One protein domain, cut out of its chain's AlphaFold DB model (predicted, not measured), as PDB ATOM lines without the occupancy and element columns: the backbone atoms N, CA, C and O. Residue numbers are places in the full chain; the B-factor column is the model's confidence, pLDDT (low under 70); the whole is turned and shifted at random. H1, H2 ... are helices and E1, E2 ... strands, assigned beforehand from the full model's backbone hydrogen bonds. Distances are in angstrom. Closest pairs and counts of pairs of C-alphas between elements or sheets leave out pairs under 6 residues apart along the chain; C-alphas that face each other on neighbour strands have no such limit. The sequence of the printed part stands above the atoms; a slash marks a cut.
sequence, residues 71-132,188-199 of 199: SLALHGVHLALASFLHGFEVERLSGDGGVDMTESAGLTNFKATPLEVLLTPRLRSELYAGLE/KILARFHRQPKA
ATOM      1  N   SER A  71     159.758  94.650 145.979       91.19
ATOM      2  CA  SER A  71     158.412  94.208 145.590       91.19
ATOM      3  C   SER A  71     157.751  93.341 146.663       91.19
ATOM      4  O   SER A  71     156.577  93.526 146.972       91.19
ATOM      5  N   LEU A  72     158.514  92.428 147.273       95.75
ATOM      6  CA  LEU A  72     158.009  91.578 148.351       95.75
ATOM      7  C   LEU A  72     157.646  92.407 149.588       95.75
ATOM      8  O   LEU A  72     156.591  92.192 150.176       95.75
ATOM      9  N   ALA A  73     158.494  93.367 149.960       93.31
ATOM     10  CA  ALA A  73     158.240  94.261 151.080       93.31
ATOM     11  C   ALA A  73     156.973  95.097 150.852       93.31
ATOM     12  O   ALA A  73     156.150  95.194 151.756       93.31
ATOM     13  N   LEU A  74     156.776  95.640 149.645       91.31
ATOM     14  CA  LEU A  74     155.566  96.393 149.300       91.31
ATOM     15  C   LEU A  74     154.304  95.531 149.402       91.31
ATOM     16  O   LEU A  74     153.346  95.931 150.057       91.31
ATOM     17  N   HIS A  75     154.311  94.327 148.823       93.44
ATOM     18  CA  HIS A  75     153.176  93.407 148.949       93.44
ATOM     19  C   HIS A  75     152.920  93.001 150.403       93.44
ATOM     20  O   HIS A  75     151.769  92.981 150.836       93.44
ATOM     21  N   GLY A  76     153.978  92.729 151.169       96.00
ATOM     22  CA  GLY A  76     153.877  92.390 152.586       96.00
ATOM     23  C   GLY A  76     153.279  93.525 153.416       96.00
ATOM     24  O   GLY A  76     152.373  93.284 154.208       96.00
ATOM     25  N   VAL A  77     153.727  94.766 153.199       93.81
ATOM     26  CA  VAL A  77     153.189  95.952 153.884       93.81
ATOM     27  C   VAL A  77     151.731  96.188 153.503       93.81
ATOM     28  O   VAL A  77     150.914  96.407 154.394       93.81
ATOM     29  N   HIS A  78     151.379  96.103 152.217       94.12
ATOM     30  CA  HIS A  78     149.993  96.270 151.775       94.12
ATOM     31  C   HIS A  78     149.073  95.219 152.384       94.12
ATOM     32  O   HIS A  78     148.017  95.572 152.902       94.12
ATOM     33  N   LEU A  79     149.477  93.947 152.361       96.44
ATOM     34  CA  LEU A  79     148.690  92.869 152.943       96.44
ATOM     35  C   LEU A  79     148.537  93.056 154.454       96.44
ATOM     36  O   LEU A  79     147.417  93.051 154.953       96.44
ATOM     37  N   ALA A  80     149.641  93.283 155.171       95.62
ATOM     38  CA  ALA A  80     149.611  93.475 156.618       95.62
ATOM     39  C   ALA A  80     148.730  94.668 157.014       95.62
ATOM     40  O   ALA A  80     147.897  94.543 157.910       95.62
ATOM     41  N   LEU A  81     148.869  95.804 156.323       95.25
ATOM     42  CA  LEU A  81     148.085  97.006 156.595       95.25
ATOM     43  C   LEU A  81     146.603  96.811 156.254       95.25
ATOM     44  O   LEU A  81     145.745  97.171 157.056       95.25
ATOM     45  N   ALA A  82     146.294  96.217 155.099       95.50
ATOM     46  CA  ALA A  82     144.919  95.955 154.690       95.50
ATOM     47  C   ALA A  82     144.227  94.986 155.655       95.50
ATOM     48  O   ALA A  82     143.128  95.277 156.120       95.50
ATOM     49  N   SER A  83     144.878  93.875 156.013       94.38
ATOM     50  CA  SER A  83     144.352  92.920 156.994       94.38
ATOM     51  C   SER A  83     144.160  93.564 158.367       94.38
ATOM     52  O   SER A  83     143.129  93.347 159.004       94.38
ATOM     53  N   PHE A  84     145.109  94.395 158.806       93.94
ATOM     54  CA  PHE A  84     145.032  95.099 160.082       93.94
ATOM     55  C   PHE A  84     143.857  96.086 160.134       93.94
ATOM     56  O   PHE A  84     143.046  96.006 161.052       93.94
ATOM     57  N   LEU A  85     143.705  96.955 159.129       94.44
ATOM     58  CA  LEU A  85     142.617  97.946 159.071       94.44
ATOM     59  C   LEU A  85     141.242  97.323 158.782       94.44
ATOM     60  O   LEU A  85     140.205  97.861 159.180       94.44
ATOM     61  N   HIS A  86     141.217  96.190 158.079       94.25
ATOM     62  CA  HIS A  86     139.995  95.416 157.876       94.25
ATOM     63  C   HIS A  86     139.532  94.763 159.185       94.25
ATOM     64  O   HIS A  86     138.338  94.753 159.486       94.25
ATOM     65  N   GLY A  87     140.480  94.241 159.968       93.12
ATOM     66  CA  GLY A  87     140.210  93.559 161.226       93.12
ATOM     67  C   GLY A  87     139.967  94.492 162.409       93.12
ATOM     68  O   GLY A  87     139.195  94.137 163.289       93.12
ATOM     69  N   PHE A  88     140.584  95.666 162.475       93.94
ATOM     70  CA  PHE A  88     140.582  96.462 163.701       93.94
ATOM     71  C   PHE A  88     140.264  97.929 163.438       93.94
ATOM     72  O   PHE A  88     140.744  98.527 162.479       93.94
ATOM     73  N   GLU A  89     139.472  98.507 164.336       94.62
ATOM     74  CA  GLU A  89     139.432  99.948 164.541       94.62
ATOM     75  C   GLU A  89     140.579 100.318 165.485       94.62
ATOM     76  O   GLU A  89     140.813  99.617 166.477       94.62
ATOM     77  N   VAL A  90     141.308 101.386 165.170       92.44
ATOM     78  CA  VAL A  90     142.546 101.748 165.867       92.44
ATOM     79  C   VAL A  90     142.375 103.104 166.525       92.44
ATOM     80  O   VAL A  90     142.212 104.120 165.854       92.44
ATOM     81  N   GLU A  91     142.482 103.128 167.845       90.62
ATOM     82  CA  GLU A  91     142.421 104.344 168.642       90.62
ATOM     83  C   GLU A  91     143.750 104.576 169.362       90.62
ATOM     84  O   GLU A  91     144.452 103.650 169.778       90.62
ATOM     85  N   ARG A  92     144.109 105.844 169.549       86.62
ATOM     86  CA  ARG A  92     145.230 106.219 170.413       86.62
ATOM     87  C   ARG A  92     144.809 106.056 171.876       86.62
ATOM     88  O   ARG A  92     143.666 106.345 172.218       86.62
ATOM     89  N   LEU A  93     145.737 105.670 172.754       82.19
ATOM     90  CA  LEU A  93     145.504 105.839 174.191       82.19
ATOM     91  C   LEU A  93     145.331 107.319 174.512       82.19
ATOM     92  O   LEU A  93     146.159 108.146 174.126       82.19
ATOM     93  N   SER A  94     144.241 107.633 175.203       66.94
ATOM     94  CA  SER A  94     143.887 108.982 175.622       66.94
ATOM     95  C   SER A  94     145.086 109.676 176.274       66.94
ATOM     96  O   SER A  94     145.591 109.230 177.300       66.94
ATOM     97  N   GLY A  95     145.546 110.756 175.648       68.56
ATOM     98  CA  GLY A  95     146.677 111.568 176.075       68.56
ATOM     99  C   GLY A  95     146.695 112.864 175.272       68.56
ATOM    100  O   GLY A  95     146.370 112.872 174.086       68.56
ATOM    101  N   ASP A  96     147.039 113.954 175.938       64.81
ATOM    102  CA  ASP A  96     147.087 115.332 175.439       64.81
ATOM    103  C   ASP A  96     148.266 115.608 174.485       64.81
ATOM    104  O   ASP A  96     148.229 116.557 173.701       64.81
ATOM    105  N   GLY A  97     149.289 114.751 174.485       70.62
ATOM    106  CA  GLY A  97     150.379 114.773 173.506       70.62
ATOM    107  C   GLY A  97     150.083 113.931 172.261       70.62
ATOM    108  O   GLY A  97     149.453 112.876 172.349       70.62
ATOM    109  N   GLY A  98     150.583 114.347 171.093       80.38
ATOM    110  CA  GLY A  98     150.592 113.534 169.868       80.38
ATOM    111  C   GLY A  98     151.459 112.268 169.976       80.38
ATOM    112  O   GLY A  98     152.020 111.949 171.027       80.38
ATOM    113  N   VAL A  99     151.575 111.497 168.889       85.69
ATOM    114  CA  VAL A  99     152.475 110.329 168.856       85.69
ATOM    115  C   VAL A  99     153.926 110.810 168.922       85.69
ATOM    116  O   VAL A  99     154.375 111.531 168.038       85.69
ATOM    117  N   ASP A 100     154.669 110.391 169.950       86.94
ATOM    118  CA  ASP A 100     156.114 110.616 170.018       86.94
ATOM    119  C   ASP A 100     156.812 109.828 168.900       86.94
ATOM    120  O   ASP A 100     156.845 108.595 168.929       86.94
ATOM    121  N   MET A 101     157.353 110.546 167.917       87.56
ATOM    122  CA  MET A 101     158.067 109.993 166.762       87.56
ATOM    123  C   MET A 101     159.591 110.061 166.923       87.56
ATOM    124  O   MET A 101     160.309 109.885 165.941       87.56
ATOM    125  N   THR A 102     160.100 110.307 168.138       89.88
ATOM    126  CA  THR A 102     161.545 110.318 168.407       89.88
ATOM    127  C   THR A 102     162.176 109.005 167.948       89.88
ATOM    128  O   THR A 102     161.713 107.918 168.296       89.88
ATOM    129  N   GLU A 103     163.235 109.099 167.148       88.25
ATOM    130  CA  GLU A 103     163.933 107.951 166.570       88.25
ATOM    131  C   GLU A 103     165.018 107.426 167.524       88.25
ATOM    132  O   GLU A 103     165.668 108.173 168.256       88.25
ATOM    133  N   SER A 104     165.242 106.115 167.503       87.06
ATOM    134  CA  SER A 104     166.389 105.470 168.138       87.06
ATOM    135  C   SER A 104     167.551 105.344 167.156       87.06
ATOM    136  O   SER A 104     167.355 105.183 165.952       87.06
ATOM    137  N   ALA A 105     168.779 105.363 167.673       81.25
ATOM    138  CA  ALA A 105     169.970 105.236 166.840       81.25
ATOM    139  C   ALA A 105     170.065 103.850 166.168       81.25
ATOM    140  O   ALA A 105     169.962 102.800 166.821       81.25
ATOM    141  N   GLY A 106     170.332 103.838 164.860       82.69
ATOM    142  CA  GLY A 106     170.524 102.614 164.089       82.69
ATOM    143  C   GLY A 106     170.571 102.847 162.582       82.69
ATOM    144  O   GLY A 106     170.422 103.965 162.107       82.69
ATOM    145  N   LEU A 107     170.783 101.761 161.831       79.75
ATOM    146  CA  LEU A 107     170.696 101.766 160.365       79.75
ATOM    147  C   LEU A 107     169.243 101.898 159.872       79.75
ATOM    148  O   LEU A 107     168.998 102.329 158.753       79.75
ATOM    149  N   THR A 108     168.290 101.503 160.712       82.31
ATOM    150  CA  THR A 108     166.850 101.566 160.475       82.31
ATOM    151  C   THR A 108     166.213 102.505 161.495       82.31
ATOM    152  O   THR A 108     166.525 102.416 162.687       82.31
ATOM    153  N   ASN A 109     165.292 103.358 161.045       84.75
ATOM    154  CA  ASN A 109     164.612 104.339 161.892       84.75
ATOM    155  C   ASN A 109     163.526 103.659 162.732       84.75
ATOM    156  O   ASN A 109     162.362 103.585 162.344       84.75
ATOM    157  N   PHE A 110     163.914 103.119 163.885       87.12
ATOM    158  CA  PHE A 110     162.965 102.609 164.872       87.12
ATOM    159  C   PHE A 110     162.566 103.709 165.844       87.12
ATOM    160  O   PHE A 110     163.422 104.475 166.280       87.12
ATOM    161  N   LYS A 111     161.303 103.715 166.271       88.31
ATOM    162  CA  LYS A 111     160.823 104.592 167.343       88.31
ATOM    163  C   LYS A 111     161.582 104.317 168.652       88.31
ATOM    164  O   LYS A 111     161.838 103.160 168.992       88.31
ATOM    165  N   ALA A 112     161.959 105.375 169.366       88.81
ATOM    166  CA  ALA A 112     162.673 105.301 170.640       88.81
ATOM    167  C   ALA A 112     161.785 104.740 171.756       88.81
ATOM    168  O   ALA A 112     162.236 103.951 172.584       88.81
ATOM    169  N   THR A 113     160.510 105.114 171.732       88.00
ATOM    170  CA  THR A 113     159.475 104.641 172.649       88.00
ATOM    171  C   THR A 113     158.539 103.666 171.925       88.00
ATOM    172  O   THR A 113     158.287 103.854 170.732       88.00
ATOM    173  N   PRO A 114     158.004 102.625 172.590       88.00
ATOM    174  CA  PRO A 114     156.970 101.770 172.005       88.00
ATOM    175  C   PRO A 114     155.760 102.580 171.518       88.00
ATOM    176  O   PRO A 114     155.463 103.654 172.046       88.00
ATOM    177  N   LEU A 115     155.063 102.078 170.498       89.06
ATOM    178  CA  LEU A 115     153.756 102.616 170.112       89.06
ATOM    179  C   LEU A 115     152.673 101.828 170.842       89.06
ATOM    180  O   LEU A 115     152.645 100.602 170.758       89.06
ATOM    181  N   GLU A 116     151.784 102.529 171.529       88.94
ATOM    182  CA  GLU A 116     150.644 101.928 172.208       88.94
ATOM    183  C   GLU A 116     149.344 102.423 171.576       88.94
ATOM    184  O   GLU A 116     149.183 103.625 171.332       88.94
ATOM    185  N   VAL A 117     148.430 101.495 171.304       90.94
ATOM    186  CA  VAL A 117     147.121 101.767 170.693       90.94
ATOM    187  C   VAL A 117     146.059 100.844 171.284       90.94
ATOM    188  O   VAL A 117     146.361  99.744 171.753       90.94
ATOM    189  N   LEU A 118     144.810 101.292 171.245       92.00
ATOM    190  CA  LEU A 118     143.639 100.479 171.535       92.00
ATOM    191  C   LEU A 118     143.094  99.928 170.220       92.00
ATOM    192  O   LEU A 118     142.844 100.680 169.279       92.00
ATOM    193  N   LEU A 119     142.916  98.614 170.164       92.94
ATOM    194  CA  LEU A 119     142.347  97.921 169.019       92.94
ATOM    195  C   LEU A 119     140.949  97.433 169.371       92.94
ATOM    196  O   LEU A 119     140.770  96.738 170.372       92.94
ATOM    197  N   THR A 120     139.975  97.759 168.531       92.88
ATOM    198  CA  THR A 120     138.614  97.225 168.648       92.88
ATOM    199  C   THR A 120     138.354  96.287 167.470       92.88
ATOM    200  O   THR A 120     138.428  96.740 166.325       92.88
ATOM    201  N   PRO A 121     138.076  94.990 167.699       92.88
ATOM    202  CA  PRO A 121     137.746  94.061 166.621       92.88
ATOM    203  C   PRO A 121     136.519  94.526 165.822       92.88
ATOM    204  O   PRO A 121     135.483  94.860 166.396       92.88
ATOM    205  N   ARG A 122     136.627  94.548 164.489       92.12
ATOM    206  CA  ARG A 122     135.527  94.907 163.571       92.12
ATOM    207  C   ARG A 122     134.750  93.694 163.074       92.12
ATOM    208  O   ARG A 122     133.567  93.798 162.756       92.12
ATOM    209  N   LEU A 123     135.437  92.565 162.945       89.25
ATOM    210  CA  LEU A 123     134.884  91.322 162.431       89.25
ATOM    211  C   LEU A 123     134.326  90.483 163.578       89.25
ATOM    212  O   LEU A 123     134.424  90.831 164.755       89.25
ATOM    213  N   ARG A 124     133.707  89.357 163.231       87.38
ATOM    214  CA  ARG A 124     133.212  88.424 164.238       87.38
ATOM    215  C   ARG A 124     134.372  87.684 164.906       87.38
ATOM    216  O   ARG A 124     135.357  87.362 164.242       87.38
ATOM    217  N   SER A 125     134.219  87.372 166.189       82.19
ATOM    218  CA  SER A 125     135.254  86.750 167.021       82.19
ATOM    219  C   SER A 125     135.810  85.447 166.435       82.19
ATOM    220  O   SER A 125     137.002  85.180 166.563       82.19
ATOM    221  N   GLU A 126     134.995  84.667 165.716       83.62
ATOM    222  CA  GLU A 126     135.426  83.386 165.140       83.62
ATOM    223  C   GLU A 126     136.518  83.546 164.066       83.62
ATOM    224  O   GLU A 126     137.310  82.632 163.849       83.62
ATOM    225  N   LEU A 127     136.602  84.716 163.422       82.44
ATOM    226  CA  LEU A 127     137.626  85.014 162.414       82.44
ATOM    227  C   LEU A 127     138.984  85.377 163.033       82.44
ATOM    228  O   LEU A 127     139.996  85.337 162.335       82.44
ATOM    229  N   TYR A 128     139.024  85.687 164.331       80.00
ATOM    230  CA  TYR A 128     140.267  85.931 165.070       80.00
ATOM    231  C   TYR A 128     140.756  84.700 165.832       80.00
ATOM    232  O   TYR A 128     141.941  84.629 166.145       80.00
ATOM    233  N   ALA A 129     139.899  83.701 166.063       68.19
ATOM    234  CA  ALA A 129     140.261  82.464 166.762       68.19
ATOM    235  C   ALA A 129     141.426  81.705 166.088       68.19
ATOM    236  O   ALA A 129     142.197  81.011 166.748       68.19
ATOM    237  N   GLY A 130     141.615  81.885 164.773       57.56
ATOM    238  CA  GLY A 130     142.774  81.363 164.042       57.56
ATOM    239  C   GLY A 130     144.113  82.039 164.378       57.56
ATOM    240  O   GLY A 130     145.157  81.454 164.105       57.56
ATOM    241  N   LEU A 131     144.117  83.236 164.982       53.12
ATOM    242  CA  LEU A 131     145.339  83.894 165.468       53.12
ATOM    243  C   LEU A 131     145.787  83.377 166.841       53.12
ATOM    244  O   LEU A 131     146.972  83.456 167.160       53.12
ATOM    245  N   GLU A 132     144.867  82.843 167.647       46.78
ATOM    246  CA  GLU A 132     145.162  82.329 168.993       46.78
ATOM    247  C   GLU A 132     145.898  80.981 168.934       46.78
ATOM    248  O   GLU A 132     146.772  80.702 169.753       46.78
ATOM    249  N   LYS A 188     138.084  96.325 174.191       83.25
ATOM    250  CA  LYS A 188     139.244  96.998 173.601       83.25
ATOM    251  C   LYS A 188     140.511  96.253 174.001       83.25
ATOM    252  O   LYS A 188     140.743  96.003 175.182       83.25
ATOM    253  N   ILE A 189     141.361  95.958 173.027       86.38
ATOM    254  CA  ILE A 189     142.641  95.283 173.234       86.38
ATOM    255  C   ILE A 189     143.740  96.343 173.274       86.38
ATOM    256  O   ILE A 189     143.937  97.079 172.307       86.38
ATOM    257  N   LEU A 190     144.483  96.416 174.379       87.25
ATOM    258  CA  LEU A 190     145.687  97.238 174.455       87.25
ATOM    259  C   LEU A 190     146.830  96.545 173.705       87.25
ATOM    260  O   LEU A 190     147.356  95.529 174.160       87.25
ATOM    261  N   ALA A 191     147.235  97.112 172.571       86.12
ATOM    262  CA  ALA A 191     148.372  96.634 171.799       86.12
ATOM    263  C   ALA A 191     149.587  97.541 172.016       86.12
ATOM    264  O   ALA A 191     149.519  98.759 171.837       86.12
ATOM    265  N   ARG A 192     150.723  96.930 172.367       86.19
ATOM    266  CA  ARG A 192     152.015  97.606 172.523       86.19
ATOM    267  C   ARG A 192     153.008  97.065 171.497       86.19
ATOM    268  O   ARG A 192     153.435  95.915 171.569       86.19
ATOM    269  N   PHE A 193     153.410  97.912 170.557       82.75
ATOM    270  CA  PHE A 193     154.370  97.584 169.508       82.75
ATOM    271  C   PHE A 193     155.788  97.901 169.981       82.75
ATOM    272  O   PHE A 193     156.201  99.063 170.062       82.75
ATOM    273  N   HIS A 194     156.530  96.847 170.313       77.25
ATOM    274  CA  HIS A 194     157.920  96.927 170.745       77.25
ATOM    275  C   HIS A 194     158.908  96.798 169.588       77.25
ATOM    276  O   HIS A 194     158.665  96.130 168.583       77.25
ATOM    277  N   ARG A 195     160.101  97.352 169.809       68.69
ATOM    278  CA  ARG A 195     161.302  96.939 169.089       68.69
ATOM    279  C   ARG A 195     161.629  95.488 169.462       68.69
ATOM    280  O   ARG A 195     161.774  95.187 170.644       68.69
ATOM    281  N   GLN A 196     161.809  94.621 168.468       56.22
ATOM    282  CA  GLN A 196     162.388  93.295 168.698       56.22
ATOM    283  C   GLN A 196     163.820  93.461 169.242       56.22
ATOM    284  O   GLN A 196     164.601  94.219 168.646       56.22
ATOM    285  N   PRO A 197     164.183  92.831 170.375       50.94
ATOM    286  CA  PRO A 197     165.546  92.906 170.885       50.94
ATOM    287  C   PRO A 197     166.515  92.360 169.832       50.94
ATOM    288  O   PRO A 197     166.196  91.422 169.102       50.94
ATOM    289  N   LYS A 198     167.690  92.988 169.715       53.16
ATOM    290  CA  LYS A 198     168.748  92.491 168.828       53.16
ATOM    291  C   LYS A 198     169.122  91.072 169.279       53.16
ATOM    292  O   LYS A 198     169.388  90.889 170.465       53.16
ATOM    293  N   ALA A 199     169.097  90.121 168.345       37.81
ATOM    294  CA  ALA A 199     169.678  88.791 168.524       37.81
ATOM    295  C   ALA A 199     171.204  88.876 168.668       37.81
ATOM    296  O   ALA A 199     171.794  89.817 168.080       37.81
TER     297      ALA A 199
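What this domain is: This is residues 71 to 132 and 188 to 199 of the 199 residues of the protein "Cytochrome P450 82C4" of Morus notabilis (UniProt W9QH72). A small sheet of three strands, E1, E2 and E3, has the long helix H1 running out from the beginning of E1, its residues 71 to 83 sticking out free. Residues 93 to 114 make a wide loop between E1 and E2, and the short helix H2 lies off the sheet. The printed part has 74 residues, with two named helices and three named strands in the order H1, E1, E2, H2, E3; the sheet order is E1, E2, E3, antiparallel throughout, and the class is mixed, helices and strands. The whole is loose, with a radius of gyration of the C-alphas of 14.8 A and spans of 41 by 38 by 22 A.

How they stand to each other: E2, residues 115 to 121, is the inner strand. E1, residues 88 to 92, forms a hairpin with it, antiparallel at 142 degrees; N 91 and O 118 are within hydrogen-bond range at 2.9 A. E3, residues 189 to 193, is antiparallel to E2 at 145 degrees, with N 119 and O 189 at 2.8 A. The sheet is only just strongly twisted, its C-alphas up to 4.2 A off the best plane. H1, residues 71 to 87, only grazes the sheet with residues 84 to 87; the closest C-alphas of H1 and E2, those of Gly 87 and Pro 121, are 6.0 A apart. H2, residues 129 to 132, is not on the sheet and is apart from H1 and E1. Every O i to N i+4 pair in H1 is within hydrogen-bond range; H2 is too short for one.

Where its parts are: H1 begins at C-alpha 71 (158.412, 94.208, 145.590) and is 24.0 A long. E1 measures 12.7 A, E2 18.5 A, H2 5.4 A and E3 12.5 A, E3 ending at C-alpha 193 (154.370, 97.584, 169.508).

The domain as a whole: The C-alphas farthest apart, those of Ala 105 and Glu 126, are 40.9 A apart. Residues 133 to 187 are not printed, and C-alphas 132 and 188 are 16.5 A apart across the cut. The link from E1 to E2 is long. Confidence is under 70 at residues 94 to 96, 129 to 132 and 195 to 199.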